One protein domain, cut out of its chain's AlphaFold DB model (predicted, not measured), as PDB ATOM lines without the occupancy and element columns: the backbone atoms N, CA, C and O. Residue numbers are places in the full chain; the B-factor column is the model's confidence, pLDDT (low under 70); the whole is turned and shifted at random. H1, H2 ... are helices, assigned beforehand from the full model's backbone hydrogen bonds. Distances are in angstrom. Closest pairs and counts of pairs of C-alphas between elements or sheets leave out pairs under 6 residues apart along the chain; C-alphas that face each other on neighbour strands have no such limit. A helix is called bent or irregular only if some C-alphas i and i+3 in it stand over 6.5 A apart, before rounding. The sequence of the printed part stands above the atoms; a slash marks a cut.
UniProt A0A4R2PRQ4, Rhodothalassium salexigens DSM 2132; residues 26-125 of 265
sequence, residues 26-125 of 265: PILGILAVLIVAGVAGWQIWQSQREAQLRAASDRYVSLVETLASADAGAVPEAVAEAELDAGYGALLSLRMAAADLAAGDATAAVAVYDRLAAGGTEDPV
ATOM      1  N   PRO A  26     -10.428  15.521  41.283       91.25
ATOM      2  CA  PRO A  26     -11.209  16.172  40.231       91.25
ATOM      3  C   PRO A  26     -11.416  15.278  39.000       91.25
ATOM      4  O   PRO A  26     -12.508  15.253  38.443       91.25
ATOM      5  N   ILE A  27     -10.396  14.506  38.600       90.94
ATOM      6  CA  ILE A  27     -10.466  13.581  37.455       90.94
ATOM      7  C   ILE A  27     -11.451  12.445  37.751       90.94
ATOM      8  O   ILE A  27     -12.308  12.147  36.925       90.94
ATOM      9  N   LEU A  28     -11.366  11.850  38.945       89.50
ATOM     10  CA  LEU A  28     -12.306  10.824  39.403       89.50
ATOM     11  C   LEU A  28     -13.734  11.373  39.502       89.50
ATOM     12  O   LEU A  28     -14.675  10.683  39.123       89.50
ATOM     13  N   GLY A  29     -13.898  12.622  39.948       91.62
ATOM     14  CA  GLY A  29     -15.189  13.308  39.986       91.62
ATOM     15  C   GLY A  29     -15.794  13.501  38.595       91.62
ATOM     16  O   GLY A  29     -16.941  13.126  38.372       91.62
ATOM     17  N   ILE A  30     -15.016  14.018  37.639       94.75
ATOM     18  CA  ILE A  30     -15.456  14.176  36.243       94.75
ATOM     19  C   ILE A  30     -15.813  12.817  35.636       94.75
ATOM     20  O   ILE A  30     -16.862  12.687  35.008       94.75
ATOM     21  N   LEU A  31     -14.984  11.794  35.858       94.62
ATOM     22  CA  LEU A  31     -15.243  10.444  35.365       94.62
ATOM     23  C   LEU A  31     -16.545   9.870  35.942       94.62
ATOM     24  O   LEU A  31     -17.349   9.319  35.195       94.62
ATOM     25  N   ALA A  32     -16.786  10.042  37.244       94.25
ATOM     26  CA  ALA A  32     -18.024   9.606  37.883       94.25
ATOM     27  C   ALA A  32     -19.251  10.315  37.288       94.25
ATOM     28  O   ALA A  32     -20.241   9.655  36.973       94.25
ATOM     29  N   VAL A  33     -19.178  11.633  37.062       96.81
ATOM     30  CA  VAL A  33     -20.268  12.386  36.418       96.81
ATOM     31  C   VAL A  33     -20.504  11.907  34.985       96.81
ATOM     32  O   VAL A  33     -21.655  11.728  34.598       96.81
ATOM     33  N   LEU A  34     -19.447  11.647  34.208       96.94
ATOM     34  CA  LEU A  34     -19.574  11.125  32.843       96.94
ATOM     35  C   LEU A  34     -20.240   9.745  32.810       96.94
ATOM     36  O   LEU A  34     -21.106   9.516  31.970       96.94
ATOM     37  N   ILE A  35     -19.882   8.848  33.733       96.50
ATOM     38  CA  ILE A  35     -20.515   7.527  33.841       96.50
ATOM     39  C   ILE A  35     -22.000   7.678  34.177       96.50
ATOM     40  O   ILE A  35     -22.839   7.085  33.502       96.50
ATOM     41  N   VAL A  36     -22.343   8.499  35.174       96.69
ATOM     42  CA  VAL A  36     -23.744   8.727  35.562       96.69
ATOM     43  C   VAL A  36     -24.538   9.346  34.411       96.69
ATOM     44  O   VAL A  36     -25.648   8.898  34.138       96.69
ATOM     45  N   ALA A  37     -23.970  10.319  33.695       96.75
ATOM     46  CA  ALA A  37     -24.605  10.917  32.523       96.75
ATOM     47  C   ALA A  37     -24.807   9.894  31.392       96.75
ATOM     48  O   ALA A  37     -25.874   9.867  30.778       96.75
ATOM     49  N   GLY A  38     -23.825   9.020  31.149       97.06
ATOM     50  CA  GLY A  38     -23.925   7.940  30.166       97.06
ATOM     51  C   GLY A  38     -25.017   6.928  30.511       97.06
ATOM     52  O   GLY A  38     -25.841   6.600  29.660       97.06
ATOM     53  N   VAL A  39     -25.081   6.484  31.771       96.44
ATOM     54  CA  VAL A  39     -26.121   5.558  32.248       96.44
ATOM     55  C   VAL A  39     -27.499   6.215  32.213       96.44
ATOM     56  O   VAL A  39     -28.445   5.600  31.735       96.44
ATOM     57  N   ALA A  40     -27.626   7.469  32.655       95.38
ATOM     58  CA  ALA A  40     -28.891   8.200  32.604       95.38
ATOM     59  C   ALA A  40     -29.385   8.382  31.159       95.38
ATOM     60  O   ALA A  40     -30.558   8.145  30.876       95.38
ATOM     61  N   GLY A  41     -28.486   8.735  30.233       95.69
ATOM     62  CA  GLY A  41     -28.801   8.826  28.808       95.69
ATOM     63  C   GLY A  41     -29.244   7.484  28.221       95.69
ATOM     64  O   GLY A  41     -30.265   7.418  27.538       95.69
ATOM     65  N   TRP A  42     -28.531   6.400  28.542       95.00
ATOM     66  CA  TRP A  42     -28.899   5.050  28.112       95.00
ATOM     67  C   TRP A  42     -30.252   4.607  28.679       95.00
ATOM     68  O   TRP A  42     -31.072   4.064  27.943       95.00
ATOM     69  N   GLN A  43     -30.531   4.901  29.951       95.81
ATOM     70  CA  GLN A  43     -31.800   4.570  30.600       95.81
ATOM     71  C   GLN A  43     -32.983   5.299  29.949       95.81
ATOM     72  O   GLN A  43     -34.040   4.702  29.752       95.81
ATOM     73  N   ILE A  44     -32.811   6.577  29.591       94.19
ATOM     74  CA  ILE A  44     -33.832   7.365  28.881       94.19
ATOM     75  C   ILE A  44     -34.061   6.814  27.469       94.19
ATOM     76  O   ILE A  44     -35.199   6.746  27.009       94.19
ATOM     77  N   TRP A  45     -32.997   6.414  26.774       93.38
ATOM     78  CA  TRP A  45     -33.126   5.803  25.452       93.38
ATOM     79  C   TRP A  45     -33.857   4.454  25.517       93.38
ATOM     80  O   TRP A  45     -34.773   4.209  24.732       93.38
ATOM     81  N   GLN A  46     -33.518   3.614  26.498       92.38
ATOM     82  CA  GLN A  46     -34.199   2.339  26.733       92.38
ATOM     83  C   GLN A  46     -35.677   2.532  27.075       92.38
ATOM     84  O   GLN A  46     -36.525   1.865  26.491       92.38
ATOM     85  N   SER A  47     -36.015   3.475  27.959       89.81
ATOM     86  CA  SER A  47     -37.411   3.695  28.354       89.81
ATOM     87  C   SER A  47     -38.283   4.176  27.192       89.81
ATOM     88  O   SER A  47     -39.428   3.739  27.071       89.81
ATOM     89  N   GLN A  48     -37.742   5.015  26.302       89.31
ATOM     90  CA  GLN A  48     -38.438   5.422  25.079       89.31
ATOM     91  C   GLN A  48     -38.658   4.239  24.133       89.31
ATOM     92  O   GLN A  48     -39.760   4.070  23.615       89.31
ATOM     93  N   ARG A  49     -37.640   3.390  23.951       85.94
ATOM     94  CA  ARG A  49     -37.746   2.194  23.108       85.94
ATOM     95  C   ARG A  49     -38.768   1.198  23.656       85.94
ATOM     96  O   ARG A  49     -39.595   0.692  22.907       85.94
ATOM     97  N   GLU A  50     -38.771   0.960  24.965       86.31
ATOM     98  CA  GLU A  50     -39.776   0.118  25.615       86.31
ATOM     99  C   GLU A  50     -41.191   0.689  25.484       86.31
ATOM    100  O   GLU A  50     -42.134  -0.065  25.258       86.31
ATOM    101  N   ALA A  51     -41.367   2.006  25.620       86.94
ATOM    102  CA  ALA A  51     -42.674   2.640  25.464       86.94
ATOM    103  C   ALA A  51     -43.225   2.472  24.037       86.94
ATOM    104  O   ALA A  51     -44.403   2.155  23.878       86.94
ATOM    105  N   GLN A  52     -42.372   2.615  23.017       84.06
ATOM    106  CA  GLN A  52     -42.744   2.368  21.620       84.06
ATOM    107  C   GLN A  52     -43.140   0.903  21.391       84.06
ATOM    108  O   GLN A  52     -44.184   0.638  20.804       84.06
ATOM    109  N   LEU A  53     -42.363  -0.046  21.925       82.88
ATOM    110  CA  LEU A  53     -42.671  -1.477  21.823       82.88
ATOM    111  C   LEU A  53     -43.989  -1.848  22.518       82.88
ATOM    112  O   LEU A  53     -44.745  -2.655  21.985       82.88
ATOM    113  N   ARG A  54     -44.285  -1.255  23.683       85.94
ATOM    114  CA  ARG A  54     -45.572  -1.449  24.376       85.94
ATOM    115  C   ARG A  54     -46.735  -0.928  23.533       85.94
ATOM    116  O   ARG A  54     -47.688  -1.663  23.324       85.94
ATOM    117  N   ALA A  55     -46.620   0.284  22.987       86.38
ATOM    118  CA  ALA A  55     -47.658   0.855  22.129       86.38
ATOM    119  C   ALA A  55     -47.896   0.014  20.860       86.38
ATOM    120  O   ALA A  55     -49.045  -0.243  20.505       86.38
ATOM    121  N   ALA A  56     -46.827  -0.463  20.211       85.62
ATOM    122  CA  ALA A  56     -46.927  -1.363  19.062       85.62
ATOM    123  C   ALA A  56     -47.576  -2.705  19.440       85.62
ATOM    124  O   ALA A  56     -48.406  -3.220  18.695       85.62
ATOM    125  N   SER A  57     -47.253  -3.252  20.617       86.62
ATOM    126  CA  SER A  57     -47.859  -4.485  21.130       86.62
ATOM    127  C   SER A  57     -49.356  -4.324  21.408       86.62
ATOM    128  O   SER A  57     -50.149  -5.129  20.921       86.62
ATOM    129  N   ASP A  58     -49.764  -3.263  22.109       88.88
ATOM    130  CA  ASP A  58     -51.177  -2.975  22.385       88.88
ATOM    131  C   ASP A  58     -51.959  -2.787  21.077       88.88
ATOM    132  O   ASP A  58     -53.068  -3.306  20.907       88.88
ATOM    133  N   ARG A  59     -51.348  -2.096  20.106       87.12
ATOM    134  CA  ARG A  59     -51.943  -1.902  18.786       87.12
ATOM    135  C   ARG A  59     -52.084  -3.221  18.036       87.12
ATOM    136  O   ARG A  59     -53.166  -3.497  17.519       87.12
ATOM    137  N   TYR A  60     -51.046  -4.053  18.033       89.25
ATOM    138  CA  TYR A  60     -51.079  -5.391  17.449       89.25
ATOM    139  C   TYR A  60     -52.216  -6.226  18.043       89.25
ATOM    140  O   TYR A  60     -53.022  -6.766  17.289       89.25
ATOM    141  N   VAL A  61     -52.343  -6.272  19.373       88.94
ATOM    142  CA  VAL A  61     -53.428  -7.001  20.048       88.94
ATOM    143  C   VAL A  61     -54.796  -6.497  19.585       88.94
ATOM    144  O   VAL A  61     -55.638  -7.310  19.207       88.94
ATOM    145  N   SER A  62     -54.996  -5.175  19.510       88.19
ATOM    146  CA  SER A  62     -56.267  -4.598  19.042       88.19
ATOM    147  C   SER A  62     -56.609  -4.979  17.596       88.19
ATOM    148  O   SER A  62     -57.767  -5.254  17.273       88.19
ATOM    149  N   LEU A  63     -55.606  -5.036  16.716       87.56
ATOM    150  CA  LEU A  63     -55.789  -5.403  15.312       87.56
ATOM    151  C   LEU A  63     -56.043  -6.903  15.157       87.56
ATOM    152  O   LEU A  63     -56.889  -7.299  14.363       87.56
ATOM    153  N   VAL A  64     -55.373  -7.737  15.955       87.62
ATOM    154  CA  VAL A  64     -55.628  -9.180  16.000       87.62
ATOM    155  C   VAL A  64     -57.039  -9.483  16.502       87.62
ATOM    156  O   VAL A  64     -57.698 -10.359  15.946       87.62
ATOM    157  N   GLU A  65     -57.513  -8.773  17.524       87.00
ATOM    158  CA  GLU A  65     -58.884  -8.912  18.021       87.00
ATOM    159  C   GLU A  65     -59.901  -8.465  16.965       87.00
ATOM    160  O   GLU A  65     -60.877  -9.170  16.710       87.00
ATOM    161  N   THR A  66     -59.615  -7.364  16.262       84.25
ATOM    162  CA  THR A  66     -60.426  -6.902  15.126       84.25
ATOM    163  C   THR A  66     -60.511  -7.978  14.043       84.25
ATOM    164  O   THR A  66     -61.615  -8.347  13.649       84.25
ATOM    165  N   LEU A  67     -59.371  -8.544  13.635       83.25
ATOM    166  CA  LEU A  67     -59.286  -9.616  12.641       83.25
ATOM    167  C   LEU A  67     -60.030 -10.890  13.075       83.25
ATOM    168  O   LEU A  67     -60.581 -11.589  12.238       83.25
ATOM    169  N   ALA A  68     -60.056 -11.200  14.374       80.19
ATOM    170  CA  ALA A  68     -60.794 -12.348  14.903       80.19
ATOM    171  C   ALA A  68     -62.313 -12.108  14.977       80.19
ATOM    172  O   ALA A  68     -63.087 -13.064  14.969       80.19
ATOM    173  N   SER A  69     -62.734 -10.847  15.097       74.69
ATOM    174  CA  SER A  69     -64.140 -10.445  15.237       74.69
ATOM    175  C   SER A  69     -64.839 -10.094  13.915       74.69
ATOM    176  O   SER A  69     -66.065  -9.994  13.892       74.69
ATOM    177  N   ALA A  70     -64.084  -9.911  12.831       59.12
ATOM    178  CA  ALA A  70     -64.569  -9.497  11.517       59.12
ATOM    179  C   ALA A  70     -64.176 -10.503  10.417       59.12
ATOM    180  O   ALA A  70     -63.340 -11.377  10.640       59.12
ATOM    181  N   ASP A  71     -64.746 -10.353   9.216       64.00
ATOM    182  CA  ASP A  71     -64.179 -10.958   8.005       64.00
ATOM    183  C   ASP A  71     -62.735 -10.457   7.809       64.00
ATOM    184  O   ASP A  71     -62.439  -9.282   8.058       64.00
ATOM    185  N   ALA A  72     -61.841 -11.339   7.349       56.91
ATOM    186  CA  ALA A  72     -60.392 -11.124   7.244       56.91
ATOM    187  C   ALA A  72     -59.977  -9.780   6.596       56.91
ATOM    188  O   ALA A  72     -58.958  -9.195   6.965       56.91
ATOM    189  N   GLY A  73     -60.812  -9.233   5.707       61.06
ATOM    190  CA  GLY A  73     -60.587  -7.959   5.016       61.06
ATOM    191  C   GLY A  73     -60.772  -6.679   5.850       61.06
ATOM    192  O   GLY A  73     -60.616  -5.585   5.309       61.06
ATOM    193  N   ALA A  74     -61.120  -6.760   7.139       65.38
ATOM    194  CA  ALA A  74     -61.380  -5.571   7.962       65.38
ATOM    195  C   ALA A  74     -60.118  -4.806   8.405       65.38
ATOM    196  O   ALA A  74     -60.218  -3.641   8.796       65.38
ATOM    197  N   VAL A  75     -58.938  -5.430   8.351       72.38
ATOM    198  CA  VAL A  75     -57.662  -4.778   8.676       72.38
ATOM    199  C   VAL A  75     -56.942  -4.438   7.369       72.38
ATOM    200  O   VAL A  75     -56.520  -5.351   6.669       72.38
ATOM    201  N   PRO A  76     -56.778  -3.155   7.000       73.00
ATOM    202  CA  PRO A  76     -56.039  -2.802   5.794       73.00
ATOM    203  C   PRO A  76     -54.551  -3.125   5.945       73.00
ATOM    204  O   PRO A  76     -53.941  -2.821   6.967       73.00
ATOM    205  N   GLU A  77     -53.925  -3.639   4.893       70.31
ATOM    206  CA  GLU A  77     -52.492  -3.979   4.892       70.31
ATOM    207  C   GLU A  77     -51.603  -2.756   5.171       70.31
ATOM    208  O   GLU A  77     -50.603  -2.851   5.878       70.31
ATOM    209  N   ALA A  78     -52.020  -1.574   4.705       67.75
ATOM    210  CA  ALA A  78     -51.346  -0.312   5.009       67.75
ATOM    211  C   ALA A  78     -51.304  -0.008   6.520       67.75
ATOM    212  O   ALA A  78     -50.370   0.636   6.987       67.75
ATOM    213  N   VAL A  79     -52.290  -0.484   7.290       70.50
ATOM    214  CA  VAL A  79     -52.303  -0.358   8.757       70.50
ATOM    215  C   VAL A  79     -51.296  -1.321   9.382       70.50
ATOM    216  O   VAL A  79     -50.595  -0.941  10.318       70.50
ATOM    217  N   ALA A  80     -51.171  -2.537   8.842       69.31
ATOM    218  CA  ALA A  80     -50.196  -3.515   9.317       69.31
ATOM    219  C   ALA A  80     -48.746  -3.049   9.101       69.31
ATOM    220  O   ALA A  80     -47.915  -3.253   9.979       69.31
ATOM    221  N   GLU A  81     -48.445  -2.392   7.980       68.31
ATOM    222  CA  GLU A  81     -47.085  -1.929   7.669       68.31
ATOM    223  C   GLU A  81     -46.731  -0.583   8.325       68.31
ATOM    224  O   GLU A  81     -45.601  -0.402   8.777       68.31
ATOM    225  N   ALA A  82     -47.668   0.370   8.400       66.44
ATOM    226  CA  ALA A  82     -47.357   1.735   8.840       66.44
ATOM    227  C   ALA A  82     -47.427   1.948  10.361       66.44
ATOM    228  O   ALA A  82     -46.735   2.824  10.881       66.44
ATOM    229  N   GLU A  83     -48.271   1.200  11.081       67.81
ATOM    230  CA  GLU A  83     -48.506   1.432  12.517       67.81
ATOM    231  C   GLU A  83     -47.728   0.476  13.437       67.81
ATOM    232  O   GLU A  83     -47.675   0.705  14.648       67.81
ATOM    233  N   LEU A  84     -47.120  -0.584  12.893       74.88
ATOM    234  CA  LEU A  84     -46.487  -1.650  13.670       74.88
ATOM    235  C   LEU A  84     -45.003  -1.817  13.321       74.88
ATOM    236  O   LEU A  84     -44.620  -2.673  12.525       74.88
ATOM    237  N   ASP A  85     -44.159  -1.034  13.987       72.38
ATOM    238  CA  ASP A  85     -42.705  -1.209  13.940       72.38
ATOM    239  C   ASP A  85     -42.240  -2.364  14.868       72.38
ATOM    240  O   ASP A  85     -42.996  -2.859  15.710       72.38
ATOM    241  N   ALA A  86     -40.989  -2.811  14.716       71.06
ATOM    242  CA  ALA A  86     -40.337  -3.901  15.456       71.06
ATOM    243  C   ALA A  86     -40.841  -5.332  15.160       71.06
ATOM    244  O   ALA A  86     -40.764  -6.216  16.014       71.06
ATOM    245  N   GLY A  87     -41.327  -5.584  13.941       78.06
ATOM    246  CA  GLY A  87     -41.680  -6.930  13.458       78.06
ATOM    247  C   GLY A  87     -43.131  -7.356  13.707       78.06
ATOM    248  O   GLY A  87     -43.575  -8.355  13.143       78.06
ATOM    249  N   TYR A  88     -43.906  -6.577  14.471       86.12
ATOM    250  CA  TYR A  88     -45.338  -6.827  14.670       86.12
ATOM    251  C   TYR A  88     -46.152  -6.689  13.380       86.12
ATOM    252  O   TYR A  88     -47.100  -7.449  13.191       86.12
ATOM    253  N   GLY A  89     -45.767  -5.780  12.477       86.69
ATOM    254  CA  GLY A  89     -46.431  -5.622  11.184       86.69
ATOM    255  C   GLY A  89     -46.358  -6.890  10.342       86.69
ATOM    256  O   GLY A  89     -47.381  -7.398   9.892       86.69
ATOM    257  N   ALA A  90     -45.169  -7.492  10.245       86.94
ATOM    258  CA  ALA A  90     -44.980  -8.752   9.534       86.94
ATOM    259  C   ALA A  90     -45.804  -9.901  10.145       86.94
ATOM    260  O   ALA A  90     -46.429 -10.672   9.419       86.94
ATOM    261  N   LEU A  91     -45.855  -9.991  11.480       88.25
ATOM    262  CA  LEU A  91     -46.675 -10.987  12.180       88.25
ATOM    263  C   LEU A  91     -48.173 -10.786  11.934       88.25
ATOM    264  O   LEU A  91     -48.907 -11.767  11.798       88.25
ATOM    265  N   LEU A  92     -48.637  -9.535  11.895       89.12
ATOM    266  CA  LEU A  92     -50.032  -9.232  11.603       89.12
ATOM    267  C   LEU A  92     -50.371  -9.589  10.156       89.12
ATOM    268  O   LEU A  92     -51.363 -10.278   9.939       89.12
ATOM    269  N   SER A  93     -49.515  -9.228   9.197       89.12
ATOM    270  CA  SER A  93     -49.669  -9.596   7.785       89.12
ATOM    271  C   SER A  93     -49.757 -11.111   7.595       89.12
ATOM    272  O   SER A  93     -50.653 -11.596   6.914       89.12
ATOM    273  N   LEU A  94     -48.906 -11.900   8.265       89.88
ATOM    274  CA  LEU A  94     -49.026 -13.363   8.222       89.88
ATOM    275  C   LEU A  94     -50.378 -13.865   8.734       89.88
ATOM    276  O   LEU A  94     -50.916 -14.842   8.211       89.88
ATOM    277  N   ARG A  95     -50.913 -13.223   9.775       89.88
ATOM    278  CA  ARG A  95     -52.196 -13.600  10.366       89.88
ATOM    279  C   ARG A  95     -53.369 -13.209   9.473       89.88
ATOM    280  O   ARG A  95     -54.313 -13.984   9.384       89.88
ATOM    281  N   MET A  96     -53.280 -12.065   8.795       88.75
ATOM    282  CA  MET A  96     -54.234 -11.653   7.763       88.75
ATOM    283  C   MET A  96     -54.256 -12.662   6.614       88.75
ATOM    284  O   MET A  96     -55.305 -13.228   6.342       88.75
ATOM    285  N   ALA A  97     -53.092 -13.018   6.063       90.38
ATOM    286  CA  ALA A  97     -53.000 -14.022   5.002       90.38
ATOM    287  C   ALA A  97     -53.571 -15.389   5.426       90.38
ATOM    288  O   ALA A  97     -54.232 -16.072   4.650       90.38
ATOM    289  N   ALA A  98     -53.346 -15.799   6.681       89.44
ATOM    290  CA  ALA A  98     -53.941 -17.022   7.218       89.44
ATOM    291  C   ALA A  98     -55.473 -16.929   7.351       89.44
ATOM    292  O   ALA A  98     -56.160 -17.934   7.172       89.44
ATOM    293  N   ALA A  99     -56.006 -15.746   7.664       88.50
ATOM    294  CA  ALA A  99     -57.443 -15.502   7.717       88.50
ATOM    295  C   ALA A  99     -58.066 -15.495   6.309       88.50
ATOM    296  O   ALA A  99     -59.114 -16.109   6.126       88.50
ATOM    297  N   ASP A 100     -57.391 -14.912   5.315       88.62
ATOM    298  CA  ASP A 100     -57.803 -14.960   3.906       88.62
ATOM    299  C   ASP A 100     -57.864 -16.410   3.400       88.62
ATOM    300  O   ASP A 100     -58.871 -16.831   2.832       88.62
ATOM    301  N   LEU A 101     -56.848 -17.228   3.714       89.00
ATOM    302  CA  LEU A 101     -56.871 -18.666   3.417       89.00
ATOM    303  C   LEU A 101     -58.042 -19.387   4.086       89.00
ATOM    304  O   LEU A 101     -58.687 -20.223   3.458       89.00
ATOM    305  N   ALA A 102     -58.332 -19.077   5.352       87.94
ATOM    306  CA  ALA A 102     -59.460 -19.671   6.068       87.94
ATOM    307  C   ALA A 102     -60.817 -19.255   5.473       87.94
ATOM    308  O   ALA A 102     -61.771 -20.030   5.529       87.94
ATOM    309  N   ALA A 103     -60.892 -18.059   4.882       87.25
ATOM    310  CA  ALA A 103     -62.047 -17.567   4.140       87.25
ATOM    311  C   ALA A 103     -62.132 -18.118   2.701       87.25
ATOM    312  O   ALA A 103     -63.136 -17.901   2.024       87.25
ATOM    313  N   GLY A 104     -61.113 -18.852   2.238       87.75
ATOM    314  CA  GLY A 104     -61.033 -19.401   0.884       87.75
ATOM    315  C   GLY A 104     -60.493 -18.425  -0.166       87.75
ATOM    316  O   GLY A 104     -60.528 -18.744  -1.352       87.75
ATOM    317  N   ASP A 105     -59.975 -17.262   0.238       88.06
ATOM    318  CA  ASP A 105     -59.349 -16.290  -0.660       88.06
ATOM    319  C   ASP A 105     -57.831 -16.519  -0.743       88.06
ATOM    320  O   ASP A 105     -57.007 -15.805  -0.164       88.06
ATOM    321  N   ALA A 106     -57.443 -17.561  -1.483       89.62
ATOM    322  CA  ALA A 106     -56.035 -17.866  -1.721       89.62
ATOM    323  C   ALA A 106     -55.309 -16.736  -2.472       89.62
ATOM    324  O   ALA A 106     -54.113 -16.530  -2.264       89.62
ATOM    325  N   THR A 107     -56.017 -15.972  -3.310       89.69
ATOM    326  CA  THR A 107     -55.419 -14.880  -4.088       89.69
ATOM    327  C   THR A 107     -55.000 -13.723  -3.181       89.69
ATOM    328  O   THR A 107     -53.866 -13.247  -3.295       89.69
ATOM    329  N   ALA A 108     -55.867 -13.304  -2.252       89.00
ATOM    330  CA  ALA A 108     -55.537 -12.286  -1.256       89.00
ATOM    331  C   ALA A 108     -54.369 -12.735  -0.366       89.00
ATOM    332  O   ALA A 108     -53.381 -12.009  -0.222       89.00
ATOM    333  N   ALA A 109     -54.406 -13.979   0.123       90.88
ATOM    334  CA  ALA A 109     -53.332 -14.526   0.945       90.88
ATOM    335  C   ALA A 109     -51.969 -14.527   0.230       90.88
ATOM    336  O   ALA A 109     -50.954 -14.126   0.807       90.88
ATOM    337  N   VAL A 110     -51.932 -14.954  -1.038       92.25
ATOM    338  CA  VAL A 110     -50.705 -14.963  -1.850       92.25
ATOM    339  C   VAL A 110     -50.154 -13.550  -2.022       92.25
ATOM    340  O   VAL A 110     -48.946 -13.364  -1.883       92.25
ATOM    341  N   ALA A 111     -51.008 -12.550  -2.254       91.62
ATOM    342  CA  ALA A 111     -50.569 -11.161  -2.387       91.62
ATOM    343  C   ALA A 111     -49.877 -10.649  -1.111       91.62
ATOM    344  O   ALA A 111     -48.816 -10.018  -1.186       91.62
ATOM    345  N   VAL A 112     -50.425 -10.974   0.065       91.19
ATOM    346  CA  VAL A 112     -49.817 -10.627   1.357       91.19
ATOM    347  C   VAL A 112     -48.459 -11.311   1.534       91.19
ATOM    348  O   VAL A 112     -47.473 -10.658   1.892       91.19
ATOM    349  N   TYR A 113     -48.380 -12.616   1.263       93.38
ATOM    350  CA  TYR A 113     -47.130 -13.367   1.381       93.38
ATOM    351  C   TYR A 113     -46.056 -12.890   0.395       93.38
ATOM    352  O   TYR A 113     -44.890 -12.766   0.776       93.38
ATOM    353  N   ASP A 114     -46.427 -12.565  -0.844       92.62
ATOM    354  CA  ASP A 114     -45.493 -12.064  -1.853       92.62
ATOM    355  C   ASP A 114     -44.875 -10.725  -1.433       92.62
ATOM    356  O   ASP A 114     -43.665 -10.534  -1.579       92.62
ATOM    357  N   ARG A 115     -45.656  -9.810  -0.839       90.94
ATOM    358  CA  ARG A 115     -45.104  -8.553  -0.300       90.94
ATOM    359  C   ARG A 115     -44.131  -8.789   0.848       90.94
ATOM    360  O   ARG A 115     -43.052  -8.192   0.868       90.94
ATOM    361  N   LEU A 116     -44.470  -9.684   1.777       90.19
ATOM    362  CA  LEU A 116     -43.558 -10.064   2.858       90.19
ATOM    363  C   LEU A 116     -42.251 -10.630   2.293       90.19
ATOM    364  O   LEU A 116     -41.174 -10.177   2.680       90.19
ATOM    365  N   ALA A 117     -42.331 -11.542   1.322       91.38
ATOM    366  CA  ALA A 117     -41.171 -12.125   0.655       91.38
ATOM    367  C   ALA A 117     -40.320 -11.090  -0.110       91.38
ATOM    368  O   ALA A 117     -39.091 -11.222  -0.152       91.38
ATOM    369  N   ALA A 118     -40.950 -10.068  -0.699       90.50
ATOM    370  CA  ALA A 118     -40.299  -9.030  -1.501       90.50
ATOM    371  C   ALA A 118     -39.605  -7.929  -0.679       90.50
ATOM    372  O   ALA A 118     -38.854  -7.138  -1.248       90.50
ATOM    373  N   GLY A 119     -39.817  -7.877   0.640       85.25
ATOM    374  CA  GLY A 119     -39.179  -6.879   1.504       85.25
ATOM    375  C   GLY A 119     -40.049  -6.325   2.627       85.25
ATOM    376  O   GLY A 119     -39.579  -5.457   3.352       85.25
ATOM    377  N   GLY A 120     -41.271  -6.831   2.826       83.31
ATOM    378  CA  GLY A 120     -42.144  -6.434   3.941       83.31
ATOM    379  C   GLY A 120     -41.655  -6.858   5.336       83.31
ATOM    380  O   GLY A 120     -42.365  -6.682   6.321       83.31
ATOM    381  N   THR A 121     -40.464  -7.453   5.440       85.19
ATOM    382  CA  THR A 121     -39.808  -7.779   6.709       85.19
ATOM    383  C   THR A 121     -38.289  -7.845   6.550       85.19
ATOM    384  O   THR A 121     -37.767  -8.327   5.540       85.19
ATOM    385  N   GLU A 122     -37.569  -7.382   7.573       86.12
ATOM    386  CA  GLU A 122     -36.106  -7.451   7.630       86.12
ATOM    387  C   GLU A 122     -35.609  -8.872   7.950       86.12
ATOM    388  O   GLU A 122     -34.508  -9.256   7.542       86.12
ATOM    389  N   ASP A 123     -36.442  -9.689   8.608       87.19
ATOM    390  CA  ASP A 123     -36.096 -11.048   9.019       87.19
ATOM    391  C   ASP A 123     -36.045 -12.002   7.805       87.19
ATOM    392  O   ASP A 123     -37.073 -12.246   7.158       87.19
ATOM    393  N   PRO A 124     -34.869 -12.563   7.457       88.62
ATOM    394  CA  PRO A 124     -34.747 -13.507   6.351       88.62
ATOM    395  C   PRO A 124     -35.573 -14.783   6.559       88.62
ATOM    396  O   PRO A 124     -36.143 -15.283   5.593       88.62
ATOM    397  N   VAL A 125     -35.709 -15.273   7.795       89.50
ATOM    398  CA  VAL A 125     -36.500 -16.479   8.095       89.50
ATOM    399  C   VAL A 125     -37.975 -16.220   7.801       89.50
ATOM    400  O   VAL A 125     -38.656 -17.065   7.221       89.50
TER     401      VAL A 125
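This is residues 26 to 125 of the 265 residues of a protein of Rhodothalassium salexigens DSM 2132 (UniProt A0A4R2PRQ4). One long helix, H1, forms a long arm whose far part, residues 26 to 51, sticks out alone, while its other end packs on a small head of three short helices, H2, H3 and H4. In the head H3 lies between H1 and H4, H2 packs along part of H3, and the four helices run nearly along one axis. The printed part has 100 residues with four named helices, in the order H1, H2, H3, H4, and no named strand; its class is all helix. The whole is extended, with a radius of gyration of the C-alphas of 20.2 A, and spans 73 by 28 by 18 A, the arm making the length.

Start on H1, residues 26 to 69, and look at its residues 56 to 67, which alone touch H3, residues 88 to 102. The closest C-alphas there are those of Tyr 60 and Tyr 88, 6.5 A apart, and the two helices run the same way at a shallow tilt of 14 degrees. H3 is the hub, touching the three other helices. H4, residues 106 to 120, touches it and makes a helical hairpin with it, opposite ways at a shallow tilt of 19 degrees; the closest C-alphas, of Ala 97 and Ala 109, are 4.1 A apart. H2, residues 77 to 82, makes another helical hairpin with H3, touching its residues 88 to 93 alone, opposite ways at a shallow tilt of 6 degrees; the closest C-alphas, of Ala 80 and Gly 89, are 4.7 A apart. The packing is mostly aligned, the three touching pairs being at a shallow tilt. H2 and H4 are close but not clearly touching, with C-alphas 81 and 120 closest at 7.7 A. H1 and H4 are apart, and H1 and H2 only just so, at 8.4 A. In H1, H2, H3 and H4 every O i to N i+4 pair is within hydrogen-bond range.

Find C-alpha 26 at (-11.209, 16.172, 40.231); from there H1 runs 64.3 A to C-alpha 69 at (-64.140, -10.445, 15.237). H2 is 8.6 A long, and H3 runs 20.9 A. H4 covers 18.9 A and ends at C-alpha 120 at (-42.144, -6.434, 3.941); it is only just irregular, with C-alphas 117 and 120 6.6 A apart.

The C-alphas of Pro 26 and Gly 104 are the two farthest apart, at 72.8 A. Without the free residues 26 to 51 the body has 74 residues and spans 35 by 30 by 18 A. The printed part has no cut; the links H2 to H3 and H3 to H4 are tight, and H1 to H2 is short. The mean pLDDT of the printed part is 85.7, and residues 70 to 74, 78 and 80 to 83 are under 70.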